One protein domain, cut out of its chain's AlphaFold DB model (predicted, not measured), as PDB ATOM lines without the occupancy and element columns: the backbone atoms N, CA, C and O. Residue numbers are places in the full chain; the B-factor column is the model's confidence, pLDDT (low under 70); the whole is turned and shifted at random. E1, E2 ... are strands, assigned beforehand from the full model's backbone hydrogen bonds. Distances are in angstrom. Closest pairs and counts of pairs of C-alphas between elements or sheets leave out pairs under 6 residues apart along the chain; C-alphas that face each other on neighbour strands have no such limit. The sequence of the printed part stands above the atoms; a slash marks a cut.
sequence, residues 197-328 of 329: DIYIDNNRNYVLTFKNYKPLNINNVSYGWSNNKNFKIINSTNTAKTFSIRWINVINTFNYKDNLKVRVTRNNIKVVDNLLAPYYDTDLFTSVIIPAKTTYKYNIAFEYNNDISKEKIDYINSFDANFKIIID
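AT A GLANCE: This is residues 197 to 328 of the 329 residues of an uncharacterized protein of Tenericutes bacterium (UniProt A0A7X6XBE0). Two sheets lie face to face as a long sandwich, wound as a jelly roll, with most of the long strands running lengthwise and a loop, residues 305 to 317, reaching out at one end. One sheet is E1 E3 E8 E5 E6, mixed; the other is E2 E9 E4 E7, antiparallel. The printed part has 132 residues with no named helix and nine named strands, E1 to E9 in order along the chain, and its class is all strand. It is compact, with a radius of gyration of the C-alphas of 16.3 A, and rod-shaped, spanning 57 by 26 by 22 A.

IN THESE COORDINATES: E1, residues 197 to 199, begins at C-alpha 197 (-20.581, -57.604, 46.347). E2 is residues 206 to 208. E3, residues 225 to 235, is 33.5 A long. E4, residues 241 to 252, 31.7 A, bends by 55 degrees at residue 249. E5, residues 261 to 266, is 16.9 A, and E6, residues 269 to 276, is 19.0 A. E7, residues 282 to 290, 21.1 A, bends by 52 degrees at residue 287. E8, residues 294 to 304, is 33.0 A. E9, residues 318 to 327, is 29.7 A and ends at C-alpha 327 (-8.451, -64.445, 41.145).

HOW THE PARTS SIT: In the five-stranded sheet E1 is an edge strand, parallel to E3 at 30 degrees, with N 198 and O 232 2.8 A apart. E3 and E8 are antiparallel at 165 degrees, N 229 and O 300 being 2.8 A apart. E8 and E5 are antiparallel, with N 263 and O 301 at 2.8 A. E5 and E6 form a hairpin, with N 266 and O 269 at 2.8 A; E6 is the other edge. In the second sheet E2 and E9 are antiparallel, with N 208 and O 323 at 2.8 A. E9 and E4 are antiparallel, with N 246 and O 324 at 2.8 A, and so are E4 and E7, with N 288 and O 243 at 2.7 A. Both sheets are twisted. In this sandwich, two sheets face to face, the facing parts are 9.6 A centre to centre and the best planes 16 degrees apart. The jelly roll, one long hairpin wound over both sheets, nests E2 with E9, E3 with E8, E4 with E7 and E5 with E6. Residues 216 to 217 pair antiparallel with residues 318 to 319 of E9.

THE WHOLE: The two C-alphas farthest apart, those of Asn 238 and Glu 311, are 57.1 A apart. The printed part has no cut. The links E2 to E3 and E8 to E9 are long. The mean pLDDT of the printed part is 74.6, and residues 197 to 225 and 305 to 317 are under 70.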
ATOM      1  N   ASP A 197     -21.393 -57.006  45.297       59.38
ATOM      2  CA  ASP A 197     -20.581 -57.604  46.347       59.38
ATOM      3  C   ASP A 197     -19.944 -58.879  45.776       59.38
ATOM      4  O   ASP A 197     -20.565 -59.930  45.659       59.38
ATOM      5  N   ILE A 198     -18.675 -58.778  45.387       65.50
ATOM      6  CA  ILE A 198     -17.893 -59.889  44.844       65.50
ATOM      7  C   ILE A 198     -17.214 -60.624  45.987       65.50
ATOM      8  O   ILE A 198     -16.296 -60.097  46.621       65.50
ATOM      9  N   TYR A 199     -17.616 -61.864  46.224       64.62
ATOM     10  CA  TYR A 199     -16.976 -62.729  47.207       64.62
ATOM     11  C   TYR A 199     -15.818 -63.473  46.559       64.62
ATOM     12  O   TYR A 199     -16.020 -64.250  45.642       64.62
ATOM     13  N   ILE A 200     -14.596 -63.262  47.039       64.00
ATOM     14  CA  ILE A 200     -13.440 -64.023  46.569       64.00
ATOM     15  C   ILE A 200     -13.434 -65.375  47.283       64.00
ATOM     16  O   ILE A 200     -13.049 -65.462  48.455       64.00
ATOM     17  N   ASP A 201     -13.865 -66.416  46.567       64.62
ATOM     18  CA  ASP A 201     -13.758 -67.815  46.978       64.62
ATOM     19  C   ASP A 201     -12.517 -68.505  46.382       64.62
ATOM     20  O   ASP A 201     -11.661 -67.885  45.747       64.62
ATOM     21  N   ASN A 202     -12.359 -69.800  46.662       52.31
ATOM     22  CA  ASN A 202     -11.156 -70.532  46.296       52.31
ATOM     23  C   ASN A 202     -11.011 -70.879  44.809       52.31
ATOM     24  O   ASN A 202      -9.967 -71.447  44.523       52.31
ATOM     25  N   ASN A 203     -11.950 -70.611  43.883       49.94
ATOM     26  CA  ASN A 203     -11.793 -71.127  42.506       49.94
ATOM     27  C   ASN A 203     -12.619 -70.466  41.378       49.94
ATOM     28  O   ASN A 203     -12.699 -71.050  40.293       49.94
ATOM     29  N   ARG A 204     -13.213 -69.276  41.549       54.91
ATOM     30  CA  ARG A 204     -14.006 -68.645  40.470       54.91
ATOM     31  C   ARG A 204     -13.494 -67.261  40.067       54.91
ATOM     32  O   ARG A 204     -13.162 -66.434  40.907       54.91
ATOM     33  N   ASN A 205     -13.444 -67.013  38.755       53.53
ATOM     34  CA  ASN A 205     -13.306 -65.667  38.195       53.53
ATOM     35  C   ASN A 205     -14.699 -65.042  38.083       53.53
ATOM     36  O   ASN A 205     -15.639 -65.733  37.691       53.53
ATOM     37  N   TYR A 206     -14.817 -63.743  38.342       57.50
ATOM     38  CA  TYR A 206     -16.091 -63.025  38.297       57.50
ATOM     39  C   TYR A 206     -16.093 -62.051  37.119       57.50
ATOM     40  O   TYR A 206     -15.113 -61.340  36.889       57.50
ATOM     41  N   VAL A 207     -17.184 -62.010  36.357       50.12
ATOM     42  CA  VAL A 207     -17.411 -60.983  35.334       50.12
ATOM     43  C   VAL A 207     -18.527 -60.081  35.841       50.12
ATOM     44  O   VAL A 207     -19.663 -60.518  35.974       50.12
ATOM     45  N   LEU A 208     -18.190 -58.830  36.143       52.38
ATOM     46  CA  LEU A 208     -19.161 -57.773  36.366       52.38
ATOM     47  C   LEU A 208     -19.551 -57.183  35.014       52.38
ATOM     48  O   LEU A 208     -18.762 -56.484  34.367       52.38
ATOM     49  N   THR A 209     -20.782 -57.456  34.603       45.19
ATOM     50  CA  THR A 209     -21.377 -56.841  33.422       45.19
ATOM     51  C   THR A 209     -22.119 -55.583  33.851       45.19
ATOM     52  O   THR A 209     -22.957 -55.632  34.752       45.19
ATOM     53  N   PHE A 210     -21.868 -54.451  33.197       46.78
ATOM     54  CA  PHE A 210     -22.649 -53.228  33.407       46.78
ATOM     55  C   PHE A 210     -24.032 -53.333  32.734       46.78
ATOM     56  O   PHE A 210     -24.416 -52.459  31.968       46.78
ATOM     57  N   LYS A 211     -24.823 -54.385  33.003       37.06
ATOM     58  CA  LYS A 211     -26.142 -54.558  32.354       37.06
ATOM     59  C   LYS A 211     -27.115 -53.405  32.651       37.06
ATOM     60  O   LYS A 211     -27.982 -53.118  31.840       37.06
ATOM     61  N   ASN A 212     -26.920 -52.687  33.761       36.22
ATOM     62  CA  ASN A 212     -27.775 -51.565  34.160       36.22
ATOM     63  C   ASN A 212     -27.256 -50.167  33.775       36.22
ATOM     64  O   ASN A 212     -27.797 -49.158  34.234       36.22
ATOM     65  N   TYR A 213     -26.219 -50.063  32.938       39.50
ATOM     66  CA  TYR A 213     -25.849 -48.778  32.349       39.50
ATOM     67  C   TYR A 213     -26.362 -48.718  30.918       39.50
ATOM     68  O   TYR A 213     -25.906 -49.453  30.050       39.50
ATOM     69  N   LYS A 214     -27.290 -47.788  30.651       43.72
ATOM     70  CA  LYS A 214     -27.523 -47.332  29.277       43.72
ATOM     71  C   LYS A 214     -26.145 -47.004  28.685       43.72
ATOM     72  O   LYS A 214     -25.441 -46.215  29.328       43.72
ATOM     73  N   PRO A 215     -25.757 -47.572  27.528       45.88
ATOM     74  CA  PRO A 215     -24.445 -47.328  26.939       45.88
ATOM     75  C   PRO A 215     -24.196 -45.822  26.908       45.88
ATOM     76  O   PRO A 215     -25.086 -45.055  26.511       45.88
ATOM     77  N   LEU A 216     -23.034 -45.382  27.407       53.28
ATOM     78  CA  LEU A 216     -22.723 -43.958  27.439       53.28
ATOM     79  C   LEU A 216     -22.631 -43.509  25.991       53.28
ATOM     80  O   LEU A 216     -21.697 -43.877  25.292       53.28
ATOM     81  N   ASN A 217     -23.625 -42.763  25.532       50.78
ATOM     82  CA  ASN A 217     -23.657 -42.151  24.217       50.78
ATOM     83  C   ASN A 217     -23.850 -40.641  24.382       50.78
ATOM     84  O   ASN A 217     -24.205 -40.155  25.459       50.78
ATOM     85  N   ILE A 218     -23.627 -39.895  23.303       49.53
ATOM     86  CA  ILE A 218     -23.764 -38.433  23.275       49.53
ATOM     87  C   ILE A 218     -25.119 -37.917  23.802       49.53
ATOM     88  O   ILE A 218     -25.188 -36.804  24.315       49.53
ATOM     89  N   ASN A 219     -26.186 -38.724  23.754       51.09
ATOM     90  CA  ASN A 219     -27.496 -38.325  24.281       51.09
ATOM     91  C   ASN A 219     -27.520 -38.271  25.821       51.09
ATOM     92  O   ASN A 219     -28.377 -37.598  26.389       51.09
ATOM     93  N   ASN A 220     -26.572 -38.939  26.492       56.88
ATOM     94  CA  ASN A 220     -26.510 -39.073  27.950       56.88
ATOM     95  C   ASN A 220     -25.219 -38.510  28.576       56.88
ATOM     96  O   ASN A 220     -25.122 -38.474  29.804       56.88
ATOM     97  N   VAL A 221     -24.236 -38.082  27.772       56.84
ATOM     98  CA  VAL A 221     -22.954 -37.518  28.235       56.84
ATOM     99  C   VAL A 221     -22.735 -36.141  27.611       56.84
ATOM    100  O   VAL A 221     -22.581 -36.008  26.400       56.84
ATOM    101  N   SER A 222     -22.699 -35.106  28.451       57.69
ATOM    102  CA  SER A 222     -22.495 -33.707  28.058       57.69
ATOM    103  C   SER A 222     -21.399 -33.040  28.902       57.69
ATOM    104  O   SER A 222     -20.784 -33.664  29.764       57.69
ATOM    105  N   TYR A 223     -21.091 -31.771  28.629       63.34
ATOM    106  CA  TYR A 223     -20.072 -31.029  29.376       63.34
ATOM    107  C   TYR A 223     -20.361 -31.011  30.889       63.34
ATOM    108  O   TYR A 223     -21.460 -30.641  31.305       63.34
ATOM    109  N   GLY A 224     -19.365 -31.374  31.706       61.28
ATOM    110  CA  GLY A 224     -19.506 -31.456  33.164       61.28
ATOM    111  C   GLY A 224     -20.205 -32.730  33.646       61.28
ATOM    112  O   GLY A 224     -20.522 -32.849  34.831       61.28
ATOM    113  N   TRP A 225     -20.452 -33.686  32.747       67.75
ATOM    114  CA  TRP A 225     -21.006 -34.978  33.114       67.75
ATOM    115  C   TRP A 225     -20.033 -35.747  34.006       67.75
ATOM    116  O   TRP A 225     -18.831 -35.841  33.736       67.75
ATOM    117  N   SER A 226     -20.584 -36.328  35.065       72.44
ATOM    118  CA  SER A 226     -19.889 -37.284  35.909       72.44
ATOM    119  C   SER A 226     -20.833 -38.410  36.291       72.44
ATOM    120  O   SER A 226     -22.042 -38.216  36.426       72.44
ATOM    121  N   ASN A 227     -20.278 -39.601  36.460       72.19
ATOM    122  CA  ASN A 227     -21.010 -40.759  36.950       72.19
ATOM    123  C   ASN A 227     -20.053 -41.664  37.715       72.19
ATOM    124  O   ASN A 227     -18.839 -41.553  37.570       72.19
ATOM    125  N   ASN A 228     -20.579 -42.539  38.557       78.56
ATOM    126  CA  ASN A 228     -19.763 -43.467  39.310       78.56
ATOM    127  C   ASN A 228     -20.480 -44.793  39.547       78.56
ATOM    128  O   ASN A 228     -21.699 -44.831  39.685       78.56
ATOM    129  N   LYS A 229     -19.691 -45.860  39.644       76.00
ATOM    130  CA  LYS A 229     -20.141 -47.197  40.012       76.00
ATOM    131  C   LYS A 229     -19.471 -47.617  41.311       76.00
ATOM    132  O   LYS A 229     -18.253 -47.504  41.447       76.00
ATOM    133  N   ASN A 230     -20.277 -48.119  42.239       81.44
ATOM    134  CA  ASN A 230     -19.830 -48.661  43.516       81.44
ATOM    135  C   ASN A 230     -19.965 -50.182  43.507       81.44
ATOM    136  O   ASN A 230     -20.968 -50.703  43.022       81.44
ATOM    137  N   PHE A 231     -18.973 -50.875  44.052       77.81
ATOM    138  CA  PHE A 231     -19.003 -52.323  44.262       77.81
ATOM    139  C   PHE A 231     -18.107 -52.698  45.442       77.81
ATOM    140  O   PHE A 231     -17.261 -51.900  45.868       77.81
ATOM    141  N   LYS A 232     -18.263 -53.909  45.980       82.81
ATOM    142  CA  LYS A 232     -17.361 -54.417  47.016       82.81
ATOM    143  C   LYS A 232     -16.643 -55.665  46.549       82.81
ATOM    144  O   LYS A 232     -17.165 -56.461  45.790       82.81
ATOM    145  N   ILE A 233     -15.439 -55.855  47.062       83.44
ATOM    146  CA  ILE A 233     -14.703 -57.109  46.973       83.44
ATOM    147  C   ILE A 233     -14.505 -57.612  48.398       83.44
ATOM    148  O   ILE A 233     -13.926 -56.913  49.232       83.44
ATOM    149  N   ILE A 234     -15.002 -58.807  48.685       81.12
ATOM    150  CA  ILE A 234     -15.064 -59.405  50.014       81.12
ATOM    151  C   ILE A 234     -14.222 -60.675  50.006       81.12
ATOM    152  O   ILE A 234     -14.551 -61.652  49.342       81.12
ATOM    153  N   ASN A 235     -13.149 -60.700  50.791       81.62
ATOM    154  CA  ASN A 235     -12.440 -61.935  51.090       81.62
ATOM    155  C   ASN A 235     -13.038 -62.557  52.354       81.62
ATOM    156  O   ASN A 235     -12.663 -62.205  53.473       81.62
ATOM    157  N   SER A 236     -13.970 -63.492  52.174       79.50
ATOM    158  CA  SER A 236     -14.595 -64.237  53.273       79.50
ATOM    159  C   SER A 236     -13.730 -65.399  53.774       79.50
ATOM    160  O   SER A 236     -14.079 -66.037  54.769       79.50
ATOM    161  N   THR A 237     -12.588 -65.679  53.139       77.38
ATOM    162  CA  THR A 237     -11.706 -66.790  53.514       77.38
ATOM    163  C   THR A 237     -10.845 -66.456  54.739       77.38
ATOM    164  O   THR A 237     -10.778 -65.314  55.202       77.38
ATOM    165  N   ASN A 238     -10.180 -67.476  55.289       84.25
ATOM    166  CA  ASN A 238      -9.248 -67.336  56.415       84.25
ATOM    167  C   ASN A 238      -7.813 -66.985  55.971       84.25
ATOM    168  O   ASN A 238      -6.919 -66.883  56.805       84.25
ATOM    169  N   THR A 239      -7.582 -66.808  54.668       85.88
ATOM    170  CA  THR A 239      -6.267 -66.515  54.081       85.88
ATOM    171  C   THR A 239      -6.332 -65.250  53.240       85.88
ATOM    172  O   THR A 239      -7.390 -64.908  52.719       85.88
ATOM    173  N   ALA A 240      -5.212 -64.550  53.064       89.69
ATOM    174  CA  ALA A 240      -5.152 -63.481  52.072       89.69
ATOM    175  C   ALA A 240      -5.367 -64.048  50.657       89.69
ATOM    176  O   ALA A 240      -5.010 -65.197  50.382       89.69
ATOM    177  N   LYS A 241      -5.959 -63.241  49.778       86.94
ATOM    178  CA  LYS A 241      -6.201 -63.571  48.372       86.94
ATOM    179  C   LYS A 241      -5.640 -62.487  47.475       86.94
ATOM    180  O   LYS A 241      -5.528 -61.340  47.902       86.94
ATOM    181  N   THR A 242      -5.318 -62.859  46.247       89.12
ATOM    182  CA  THR A 242      -4.783 -61.949  45.240       89.12
ATOM    183  C   THR A 242      -5.740 -61.924  44.060       89.12
ATOM    184  O   THR A 242      -6.226 -62.971  43.637       89.12
ATOM    185  N   PHE A 243      -6.052 -60.736  43.553       88.06
ATOM    186  CA  PHE A 243      -6.929 -60.578  42.402       88.06
ATOM    187  C   PHE A 243      -6.468 -59.451  41.481       88.06
ATOM    188  O   PHE A 243      -5.829 -58.491  41.906       88.06
ATOM    189  N   SER A 244      -6.866 -59.536  40.222       88.62
ATOM    190  CA  SER A 244      -6.666 -58.509  39.203       88.62
ATOM    191  C   SER A 244      -8.026 -58.001  38.718       88.62
ATOM    192  O   SER A 244      -8.995 -58.758  38.688       88.62
ATOM    193  N   ILE A 245      -8.118 -56.721  38.353       88.06
ATOM    194  CA  ILE A 245      -9.310 -56.131  37.727       88.06
ATOM    195  C   ILE A 245      -8.942 -55.746  36.302       88.06
ATOM    196  O   ILE A 245      -8.008 -54.972  36.097       88.06
ATOM    197  N   ARG A 246      -9.704 -56.239  35.330       86.31
ATOM    198  CA  ARG A 246      -9.482 -56.008  33.905       86.31
ATOM    199  C   ARG A 246     -10.721 -55.429  33.240       86.31
ATOM    200  O   ARG A 246     -11.823 -55.905  33.482       86.31
ATOM    201  N   TRP A 247     -10.530 -54.443  32.378       85.19
ATOM    202  CA  TRP A 247     -11.538 -54.004  31.423       85.19
ATOM    203  C   TRP A 247     -11.688 -55.043  30.315       85.19
ATOM    204  O   TRP A 247     -10.689 -55.434  29.706       85.19
ATOM    205  N   ILE A 248     -12.917 -55.474  30.051       78.00
ATOM    206  CA  ILE A 248     -13.242 -56.376  28.944       78.00
ATOM    207  C   ILE A 248     -14.377 -55.800  28.097       78.00
ATOM    208  O   ILE A 248     -15.185 -55.021  28.605       78.00
ATOM    209  N   ASN A 249     -14.470 -56.223  26.838       76.81
ATOM    210  CA  ASN A 249     -15.458 -55.735  25.870       76.81
ATOM    211  C   ASN A 249     -15.440 -54.202  25.726       76.81
ATOM    212  O   ASN A 249     -16.493 -53.567  25.681       76.81
ATOM    213  N   VAL A 250     -14.250 -53.594  25.708       81.06
ATOM    214  CA  VAL A 250     -14.115 -52.132  25.663       81.06
ATOM    215  C   VAL A 250     -14.491 -51.586  24.287       81.06
ATOM    216  O   VAL A 250     -13.890 -51.936  23.273       81.06
ATOM    217  N   ILE A 251     -15.428 -50.643  24.276       80.00
ATOM    218  CA  ILE A 251     -15.799 -49.806  23.140       80.00
ATOM    219  C   ILE A 251     -15.563 -48.359  23.561       80.00
ATOM    220  O   ILE A 251     -16.192 -47.868  24.493       80.00
ATOM    221  N   ASN A 252     -14.660 -47.656  22.879       83.94
ATOM    222  CA  ASN A 252     -14.407 -46.240  23.128       83.94
ATOM    223  C   ASN A 252     -14.214 -45.496  21.808       83.94
ATOM    224  O   ASN A 252     -13.254 -45.757  21.081       83.94
ATOM    225  N   THR A 253     -15.108 -44.557  21.510       80.69
ATOM    226  CA  THR A 253     -15.035 -43.729  20.298       80.69
ATOM    227  C   THR A 253     -14.630 -42.278  20.579       80.69
ATOM    228  O   THR A 253     -14.536 -41.479  19.649       80.69
ATOM    229  N   PHE A 254     -14.316 -41.923  21.831       77.69
ATOM    230  CA  PHE A 254     -13.787 -40.601  22.173       77.69
ATOM    231  C   PHE A 254     -12.394 -40.382  21.569       77.69
ATOM    232  O   PHE A 254     -11.557 -41.284  21.524       77.69
ATOM    233  N   ASN A 255     -12.088 -39.153  21.146       79.62
ATOM    234  CA  ASN A 255     -10.736 -38.826  20.696       79.62
ATOM    235  C   ASN A 255      -9.768 -38.747  21.895       79.62
ATOM    236  O   ASN A 255     -10.178 -38.464  23.014       79.62
ATOM    237  N   TYR A 256      -8.471 -38.969  21.668       77.31
ATOM    238  CA  TYR A 256      -7.485 -39.064  22.756       77.31
ATOM    239  C   TYR A 256      -7.375 -37.800  23.627       77.31
ATOM    240  O   TYR A 256      -7.090 -37.897  24.819       77.31
ATOM    241  N   LYS A 257      -7.569 -36.612  23.041       74.62
ATOM    242  CA  LYS A 257      -7.459 -35.329  23.757       74.62
ATOM    243  C   LYS A 257      -8.721 -35.006  24.564       74.62
ATOM    244  O   LYS A 257      -8.609 -34.372  25.608       74.62
ATOM    245  N   ASP A 258      -9.863 -35.528  24.125       76.12
ATOM    246  CA  ASP A 258     -11.191 -35.314  24.692       76.12
ATOM    247  C   ASP A 258     -11.800 -36.654  25.132       76.12
ATOM    248  O   ASP A 258     -12.896 -37.021  24.715       76.12
ATOM    249  N   ASN A 259     -11.070 -37.423  25.939       81.69
ATOM    250  CA  ASN A 259     -11.517 -38.723  26.446       81.69
ATOM    251  C   ASN A 259     -12.033 -38.612  27.892       81.69
ATOM    252  O   ASN A 259     -11.720 -37.662  28.618       81.69
ATOM    253  N   LEU A 260     -12.820 -39.597  28.324       84.44
ATOM    254  CA  LEU A 260     -13.298 -39.710  29.698       84.44
ATOM    255  C   LEU A 260     -12.124 -39.894  30.663       84.44
ATOM    256  O   LEU A 260     -11.217 -40.697  30.427       84.44
ATOM    257  N   LYS A 261     -12.176 -39.177  31.785       88.44
ATOM    258  CA  LYS A 261     -11.257 -39.364  32.908       88.44
ATOM    259  C   LYS A 261     -11.866 -40.350  33.894       88.44
ATOM    260  O   LYS A 261     -12.994 -40.168  34.335       88.44
ATOM    261  N   VAL A 262     -11.100 -41.365  34.257       89.12
ATOM    262  CA  VAL A 262     -11.425 -42.398  35.231       89.12
ATOM    263  C   VAL A 262     -10.688 -42.102  36.533       89.12
ATOM    264  O   VAL A 262      -9.466 -41.920  36.563       89.12
ATOM    265  N   ARG A 263     -11.437 -42.094  37.632       91.00
ATOM    266  CA  ARG A 263     -10.926 -42.050  39.001       91.00
ATOM    267  C   ARG A 263     -11.410 -43.287  39.734       91.00
ATOM    268  O   ARG A 263     -12.580 -43.638  39.642       91.00
ATOM    269  N   VAL A 264     -10.531 -43.924  40.499       92.31
ATOM    270  CA  VAL A 264     -10.899 -45.076  41.323       92.31
ATOM    271  C   VAL A 264     -10.539 -44.801  42.768       92.31
ATOM    272  O   VAL A 264      -9.395 -44.453  43.081       92.31
ATOM    273  N   THR A 265     -11.502 -44.982  43.665       93.31
ATOM    274  CA  THR A 265     -11.251 -45.001  45.106       93.31
ATOM    275  C   THR A 265     -11.480 -46.393  45.668       93.31
ATOM    276  O   THR A 265     -12.344 -47.130  45.198       93.31
ATOM    277  N   ARG A 266     -10.680 -46.754  46.669       94.12
ATOM    278  CA  ARG A 266     -10.807 -47.974  47.459       94.12
ATOM    279  C   ARG A 266     -10.873 -47.588  48.928       94.12
ATOM    280  O   ARG A 266      -9.939 -46.971  49.432       94.12
ATOM    281  N   ASN A 267     -11.957 -47.942  49.614       92.88
ATOM    282  CA  ASN A 267     -12.241 -47.525  50.990       92.88
ATOM    283  C   ASN A 267     -12.094 -46.001  51.171       92.88
ATOM    284  O   ASN A 267     -11.475 -45.540  52.126       92.88
ATOM    285  N   ASN A 268     -12.625 -45.231  50.216       90.00
ATOM    286  CA  ASN A 268     -12.532 -43.765  50.133       90.00
ATOM    287  C   ASN A 268     -11.113 -43.199  49.915       90.00
ATOM    288  O   ASN A 268     -10.933 -41.982  49.907       90.00
ATOM    289  N   ILE A 269     -10.102 -44.045  49.696       93.38
ATOM    290  CA  ILE A 269      -8.737 -43.626  49.355       93.38
ATOM    291  C   ILE A 269      -8.573 -43.680  47.838       93.38
ATOM    292  O   ILE A 269      -8.854 -44.707  47.220       93.38
ATOM    293  N   LYS A 270      -8.100 -42.593  47.220       92.62
ATOM    294  CA  LYS A 270      -7.804 -42.567  45.780       92.62
ATOM    295  C   LYS A 270      -6.667 -43.542  45.456       92.62
ATOM    296  O   LYS A 270      -5.572 -43.402  45.991       92.62
ATOM    297  N   VAL A 271      -6.945 -44.514  44.587       93.31
ATOM    298  CA  VAL A 271      -5.974 -45.514  44.099       93.31
ATOM    299  C   VAL A 271      -5.644 -45.335  42.615       93.31
ATOM    300  O   VAL A 271      -4.579 -45.753  42.182       93.31
ATOM    301  N   VAL A 272      -6.522 -44.668  41.858       90.94
ATOM    302  CA  VAL A 272      -6.283 -44.189  40.486       90.94
ATOM    303  C   VAL A 272      -6.869 -42.784  40.381       90.94
ATOM    304  O   VAL A 272      -7.983 -42.551  40.855       90.94
ATOM    305  N   ASP A 273      -6.146 -41.853  39.764       87.19
ATOM    306  CA  ASP A 273      -6.611 -40.480  39.547       87.19
ATOM    307  C   ASP A 273      -6.217 -40.014  38.140       87.19
ATOM    308  O   ASP A 273      -5.097 -40.267  37.697       87.19
ATOM    309  N   ASN A 274      -7.134 -39.331  37.453       82.06
ATOM    310  CA  ASN A 274      -6.941 -38.769  36.109       82.06
ATOM    311  C   ASN A 274      -6.452 -39.762  35.027       82.06
ATOM    312  O   ASN A 274      -5.747 -39.357  34.102       82.06
ATOM    313  N   LEU A 275      -6.831 -41.043  35.106       89.75
ATOM    314  CA  LEU A 275      -6.538 -42.021  34.051       89.75
ATOM    315  C   LEU A 275      -7.491 -41.805  32.868       89.75
ATOM    316  O   LEU A 275      -8.669 -41.560  33.086       89.75
ATOM    317  N   LEU A 276      -7.031 -41.904  31.621       89.62
ATOM    318  CA  LEU A 276      -7.945 -41.870  30.472       89.62
ATOM    319  C   LEU A 276      -8.641 -43.224  30.299       89.62
ATOM    320  O   LEU A 276      -8.010 -44.268  30.466       89.62
ATOM    321  N   ALA A 277      -9.928 -43.209  29.947       88.81
ATOM    322  CA  ALA A 277     -10.675 -44.426  29.658       88.81
ATOM    323  C   ALA A 277     -10.018 -45.214  28.504       88.81
ATOM    324  O   ALA A 277      -9.571 -44.608  27.521       88.81
ATOM    325  N   PRO A 278      -9.921 -46.551  28.609       91.56
ATOM    326  CA  PRO A 278      -9.176 -47.355  27.647       91.56
ATOM    327  C   PRO A 278      -9.884 -47.443  26.290       91.56
ATOM    328  O   PRO A 278     -11.072 -47.157  26.178       91.56
ATOM    329  N   TYR A 279      -9.140 -47.859  25.263       90.00
ATOM    330  CA  TYR A 279      -9.657 -48.112  23.907       90.00
ATOM    331  C   TYR A 279      -9.839 -49.596  23.582       90.00
ATOM    332  O   TYR A 279     -10.406 -49.941  22.553       90.00
ATOM    333  N   TYR A 280      -9.300 -50.464  24.427       89.38
ATOM    334  CA  TYR A 280      -9.277 -51.907  24.256       89.38
ATOM    335  C   TYR A 280      -9.180 -52.561  25.631       89.38
ATOM    336  O   TYR A 280      -8.803 -51.915  26.614       89.38
ATOM    337  N   ASP A 281      -9.493 -53.850  25.683       88.44
ATOM    338  CA  ASP A 281      -9.411 -54.666  26.887       88.44
ATOM    339  C   ASP A 281      -8.023 -54.574  27.528       88.44
ATOM    340  O   ASP A 281      -7.010 -54.938  26.927       88.44
ATOM    341  N   THR A 282      -7.970 -54.095  28.768       92.88
ATOM    342  CA  THR A 282      -6.715 -53.806  29.466       92.88
ATOM    343  C   THR A 282      -6.878 -53.941  30.971       92.88
ATOM    344  O   THR A 282      -7.982 -53.815  31.501       92.88
ATOM    345  N   ASP A 283      -5.787 -54.188  31.682       90.81
ATOM    346  CA  ASP A 283      -5.831 -54.338  33.131       90.81
ATOM    347  C   ASP A 283      -5.960 -52.960  33.805       90.81
ATOM    348  O   ASP A 283      -5.220 -52.023  33.503       90.81
ATOM    349  N   LEU A 284      -6.916 -52.830  34.726       90.12
ATOM    350  CA  LEU A 284      -7.056 -51.666  35.605       90.12
ATOM    351  C   LEU A 284      -6.182 -51.823  36.854       90.12
ATOM    352  O   LEU A 284      -5.532 -50.874  37.287       90.12
ATOM    353  N   PHE A 285      -6.160 -53.030  37.422       90.00
ATOM    354  CA  PHE A 285      -5.272 -53.410  38.514       90.00
ATOM    355  C   PHE A 285      -4.750 -54.819  38.292       90.00
ATOM    356  O   PHE A 285      -5.502 -55.704  37.887       90.00
ATOM    357  N   THR A 286      -3.496 -55.045  38.657       89.94
ATOM    358  CA  THR A 286      -2.875 -56.368  38.647       89.94
ATOM    359  C   THR A 286      -2.438 -56.752  40.056       89.94
ATOM    360  O   THR A 286      -1.931 -55.918  40.809       89.94
ATOM    361  N   SER A 287      -2.682 -58.010  40.422       88.81
ATOM    362  CA  SER A 287      -2.209 -58.652  41.655       88.81
ATOM    363  C   SER A 287      -2.431 -57.852  42.949       88.81
ATOM    364  O   SER A 287      -1.536 -57.668  43.779       88.81
ATOM    365  N   VAL A 288      -3.660 -57.381  43.149       91.75
ATOM    366  CA  VAL A 288      -4.109 -56.725  44.377       91.75
ATOM    367  C   VAL A 288      -4.325 -57.765  45.471       91.75
ATOM    368  O   VAL A 288      -5.160 -58.654  45.341       91.75
ATOM    369  N   ILE A 289      -3.624 -57.609  46.592       92.44
ATOM    370  CA  ILE A 289      -3.803 -58.464  47.767       92.44
ATOM    371  C   ILE A 289      -4.945 -57.921  48.632       92.44
ATOM    372  O   ILE A 289      -4.945 -56.746  49.002       92.44
ATOM    373  N   ILE A 290      -5.879 -58.792  49.010       91.25
ATOM    374  CA  ILE A 290      -6.911 -58.542  50.017       91.25
ATOM    375  C   ILE A 290      -6.726 -59.502  51.205       91.25
ATOM    376  O   ILE A 290      -6.743 -60.725  51.026       91.25
ATOM    377  N   PRO A 291      -6.531 -58.994  52.436       93.94
ATOM    378  CA  PRO A 291      -6.370 -59.844  53.614       93.94
ATOM    379  C   PRO A 291      -7.603 -60.707  53.901       93.94
ATOM    380  O   PRO A 291      -8.697 -60.435  53.411       93.94
ATOM    381  N   ALA A 292      -7.422 -61.745  54.720       86.25
ATOM    382  CA  ALA A 292      -8.518 -62.579  55.207       86.25
ATOM    383  C   ALA A 292      -9.604 -61.732  55.891       86.25
ATOM    384  O   ALA A 292      -9.294 -60.720  56.528       86.25
ATOM    385  N   LYS A 293     -10.866 -62.158  55.783       83.06
ATOM    386  CA  LYS A 293     -12.028 -61.522  56.437       83.06
ATOM    387  C   LYS A 293     -12.118 -60.006  56.215       83.06
ATOM    388  O   LYS A 293     -12.515 -59.263  57.109       83.06
ATOM    389  N   THR A 294     -11.714 -59.540  55.034       88.06
ATOM    390  CA  THR A 294     -11.626 -58.111  54.706       88.06
ATOM    391  C   THR A 294     -12.529 -57.767  53.533       88.06
ATOM    392  O   THR A 294     -12.683 -58.553  52.601       88.06
ATOM    393  N   THR A 295     -13.076 -56.554  53.559       88.69
ATOM    394  CA  THR A 295     -13.865 -55.980  52.468       88.69
ATOM    395  C   THR A 295     -13.196 -54.719  51.936       88.69
ATOM    396  O   THR A 295     -12.852 -53.809  52.695       88.69
ATOM    397  N   TYR A 296     -13.044 -54.644  50.619       91.94
ATOM    398  CA  TYR A 296     -12.680 -53.432  49.894       91.94
ATOM    399  C   TYR A 296     -13.905 -52.872  49.186       91.94
ATOM    400  O   TYR A 296     -14.513 -53.551  48.369       91.94
ATOM    401  N   LYS A 297     -14.253 -51.622  49.483       90.50
ATOM    402  CA  LYS A 297     -15.294 -50.872  48.779       90.50
ATOM    403  C   LYS A 297     -14.645 -50.064  47.671       90.50
ATOM    404  O   LYS A 297     -13.792 -49.227  47.967       90.50
ATOM    405  N   TYR A 298     -15.023 -50.312  46.429       89.88
ATOM    406  CA  TYR A 298     -14.523 -49.589  45.272       89.88
ATOM    407  C   TYR A 298     -15.575 -48.618  44.748       89.88
ATOM    408  O   TYR A 298     -16.759 -48.935  44.704       89.88
ATOM    409  N   ASN A 299     -15.117 -47.446  44.317       88.06
ATOM    410  CA  ASN A 299     -15.891 -46.496  43.530       88.06
ATOM    411  C   ASN A 299     -15.081 -46.148  42.282       88.06
ATOM    412  O   ASN A 299     -13.961 -45.650  42.409       88.06
ATOM    413  N   ILE A 300     -15.632 -46.425  41.104       87.12
ATOM    414  CA  ILE A 300     -15.053 -46.051  39.813       87.12
ATOM    415  C   ILE A 300     -15.896 -44.916  39.256       87.12
ATOM    416  O   ILE A 300     -17.056 -45.120  38.905       87.12
ATOM    417  N   ALA A 301     -15.319 -43.724  39.213       86.00
ATOM    418  CA  ALA A 301     -15.943 -42.516  38.714       86.00
ATOM    419  C   ALA A 301     -15.401 -42.155  37.330       86.00
ATOM    420  O   ALA A 301     -14.198 -42.234  37.083       86.00
ATOM    421  N   PHE A 302     -16.299 -41.717  36.458       84.50
ATOM    422  CA  PHE A 302     -16.021 -41.199  35.129       84.50
ATOM    423  C   PHE A 302     -16.391 -39.722  35.088       84.50
ATOM    424  O   PHE A 302     -17.454 -39.338  35.574       84.50
ATOM    425  N   GLU A 303     -15.531 -38.900  34.497       82.75
ATOM    426  CA  GLU A 303     -15.734 -37.459  34.354       82.75
ATOM    427  C   GLU A 303     -15.404 -37.021  32.922       82.75
ATOM    428  O   GLU A 303     -14.353 -37.376  32.380       82.75
ATOM    429  N   TYR A 304     -16.285 -36.215  32.323       77.81
ATOM    430  CA  TYR A 304     -16.064 -35.585  31.022       77.81
ATOM    431  C   TYR A 304     -15.926 -34.064  31.172       77.81
ATOM    432  O   TYR A 304     -16.913 -33.329  31.238       77.81
ATOM    433  N   ASN A 305     -14.677 -33.594  31.211       67.69
ATOM    434  CA  ASN A 305     -14.324 -32.177  31.318       67.69
ATOM    435  C   ASN A 305     -13.340 -31.831  30.199       67.69
ATOM    436  O   ASN A 305     -12.185 -32.260  30.272       67.69
ATOM    437  N   ASN A 306     -13.770 -31.060  29.194       60.81
ATOM    438  CA  ASN A 306     -12.849 -30.501  28.206       60.81
ATOM    439  C   ASN A 306     -12.568 -29.019  28.485       60.81
ATOM    440  O   ASN A 306     -13.479 -28.260  28.811       60.81
ATOM    441  N   ASP A 307     -11.304 -28.637  28.330       53.12
ATOM    442  CA  ASP A 307     -10.728 -27.318  28.620       53.12
ATOM    443  C   ASP A 307     -10.470 -26.505  27.328       53.12
ATOM    444  O   ASP A 307      -9.725 -25.528  27.324       53.12
ATOM    445  N   ILE A 308     -11.047 -26.913  26.186       49.44
ATOM    446  CA  ILE A 308     -10.754 -26.315  24.875       49.44
ATOM    447  C   ILE A 308     -12.047 -25.822  24.206       49.44
ATOM    448  O   ILE A 308     -12.962 -26.583  23.917       49.44
ATOM    449  N   SER A 309     -12.090 -24.498  24.033       47.12
ATOM    450  CA  SER A 309     -13.023 -23.643  23.280       47.12
ATOM    451  C   SER A 309     -14.235 -24.296  22.596       47.12
ATOM    452  O   SER A 309     -14.103 -25.052  21.637       47.12
ATOM    453  N   LYS A 310     -15.418 -23.841  23.033       49.50
ATOM    454  CA  LYS A 310     -16.734 -23.929  22.380       49.50
ATOM    455  C   LYS A 310     -16.649 -23.896  20.848       49.50
ATOM    456  O   LYS A 310     -16.552 -22.807  20.301       49.50
ATOM    457  N   GLU A 311     -16.789 -25.035  20.175       45.28
ATOM    458  CA  GLU A 311     -17.408 -25.123  18.845       45.28
ATOM    459  C   GLU A 311     -17.636 -26.589  18.422       45.28
ATOM    460  O   GLU A 311     -16.704 -27.382  18.352       45.28
ATOM    461  N   LYS A 312     -18.905 -26.907  18.118       45.78
ATOM    462  CA  LYS A 312     -19.442 -28.114  17.451       45.78
ATOM    463  C   LYS A 312     -19.277 -29.473  18.151       45.78
ATOM    464  O   LYS A 312     -18.365 -30.245  17.875       45.78
ATOM    465  N   ILE A 313     -20.280 -29.818  18.957       45.44
ATOM    466  CA  ILE A 313     -20.577 -31.201  19.345       45.44
ATOM    467  C   ILE A 313     -21.453 -31.810  18.236       45.44
ATOM    468  O   ILE A 313     -22.667 -31.688  18.287       45.44
ATOM    469  N   ASP A 314     -20.821 -32.422  17.234       46.44
ATOM    470  CA  ASP A 314     -21.461 -33.317  16.249       46.44
ATOM    471  C   ASP A 314     -20.666 -34.637  16.174       46.44
ATOM    472  O   ASP A 314     -20.278 -35.105  15.106       46.44
ATOM    473  N   TYR A 315     -20.363 -35.241  17.328       52.56
ATOM    474  CA  TYR A 315     -19.669 -36.530  17.371       52.56
ATOM    475  C   TYR A 315     -20.431 -37.521  18.241       52.56
ATOM    476  O   TYR A 315     -20.518 -37.352  19.454       52.56
ATOM    477  N   ILE A 316     -20.970 -38.562  17.601       57.03
ATOM    478  CA  ILE A 316     -21.579 -39.748  18.218       57.03
ATOM    479  C   ILE A 316     -20.475 -40.522  18.961       57.03
ATOM    480  O   ILE A 316     -20.013 -41.566  18.508       57.03
ATOM    481  N   ASN A 317     -19.993 -39.970  20.075       66.38
ATOM    482  CA  ASN A 317     -18.987 -40.610  20.908       66.38
ATOM    483  C   ASN A 317     -19.678 -41.471  21.966       66.38
ATOM    484  O   ASN A 317     -20.726 -41.103  22.507       66.38
ATOM    485  N   SER A 318     -19.088 -42.622  22.250       71.19
ATOM    486  CA  SER A 318     -19.585 -43.606  23.187       71.19
ATOM    487  C   SER A 318     -18.452 -44.288  23.935       71.19
ATOM    488  O   SER A 318     -17.343 -44.456  23.416       71.19
ATOM    489  N   PHE A 319     -18.747 -44.663  25.176       74.69
ATOM    490  CA  PHE A 319     -17.889 -45.508  25.991       74.69
ATOM    491  C   PHE A 319     -18.724 -46.611  26.635       74.69
ATOM    492  O   PHE A 319     -19.705 -46.330  27.325       74.69
ATOM    493  N   ASP A 320     -18.326 -47.855  26.416       75.06
ATOM    494  CA  ASP A 320     -18.931 -49.032  27.027       75.06
ATOM    495  C   ASP A 320     -17.834 -50.048  27.355       75.06
ATOM    496  O   ASP A 320     -16.881 -50.202  26.591       75.06
ATOM    497  N   ALA A 321     -17.917 -50.684  28.518       72.06
ATOM    498  CA  ALA A 321     -16.950 -51.681  28.960       72.06
ATOM    499  C   ALA A 321     -17.480 -52.460  30.167       72.06
ATOM    500  O   ALA A 321     -18.202 -51.919  31.000       72.06
ATOM    501  N   ASN A 322     -17.019 -53.699  30.324       74.25
ATOM    502  CA  ASN A 322     -17.254 -54.544  31.496       74.25
ATOM    503  C   ASN A 322     -15.987 -54.684  32.352       74.25
ATOM    504  O   ASN A 322     -14.872 -54.455  31.874       74.25
ATOM    505  N   PHE A 323     -16.141 -55.122  33.605       74.50
ATOM    506  CA  PHE A 323     -15.011 -55.481  34.465       74.50
ATOM    507  C   PHE A 323     -14.956 -56.979  34.716       74.50
ATOM    508  O   PHE A 323     -15.921 -57.594  35.154       74.50
ATOM    509  N   LYS A 324     -13.782 -57.567  34.527       74.94
ATOM    510  CA  LYS A 324     -13.483 -58.927  34.954       74.94
ATOM    511  C   LYS A 324     -12.569 -58.897  36.162       74.94
ATOM    512  O   LYS A 324     -11.496 -58.297  36.110       74.94
ATOM    513  N   ILE A 325     -12.976 -59.574  37.225       79.69
ATOM    514  CA  ILE A 325     -12.145 -59.829  38.396       79.69
ATOM    515  C   ILE A 325     -11.579 -61.233  38.263       79.69
ATOM    516  O   ILE A 325     -12.308 -62.225  38.194       79.69
ATOM    517  N   ILE A 326     -10.257 -61.295  38.189       78.56
ATOM    518  CA  ILE A 326      -9.497 -62.526  38.006       78.56
ATOM    519  C   ILE A 326      -8.841 -62.841  39.341       78.56
ATOM    520  O   ILE A 326      -8.123 -61.996  39.867       78.56
ATOM    521  N   ILE A 327      -9.101 -64.019  39.902       77.25
ATOM    522  CA  ILE A 327      -8.451 -64.445  41.145       77.25
ATOM    523  C   ILE A 327      -7.151 -65.149  40.764       77.25
ATOM    524  O   ILE A 327      -7.171 -66.151  40.043       77.25
ATOM    525  N   ASP A 328      -6.024 -64.596  41.210       72.38
ATOM    526  CA  ASP A 328      -4.710 -65.170  40.934       72.38
ATOM    527  C   ASP A 328      -4.583 -66.476  41.743       72.38
ATOM    528  O   ASP A 328      -4.943 -66.520  42.925       72.38
TER     529      ASP A 328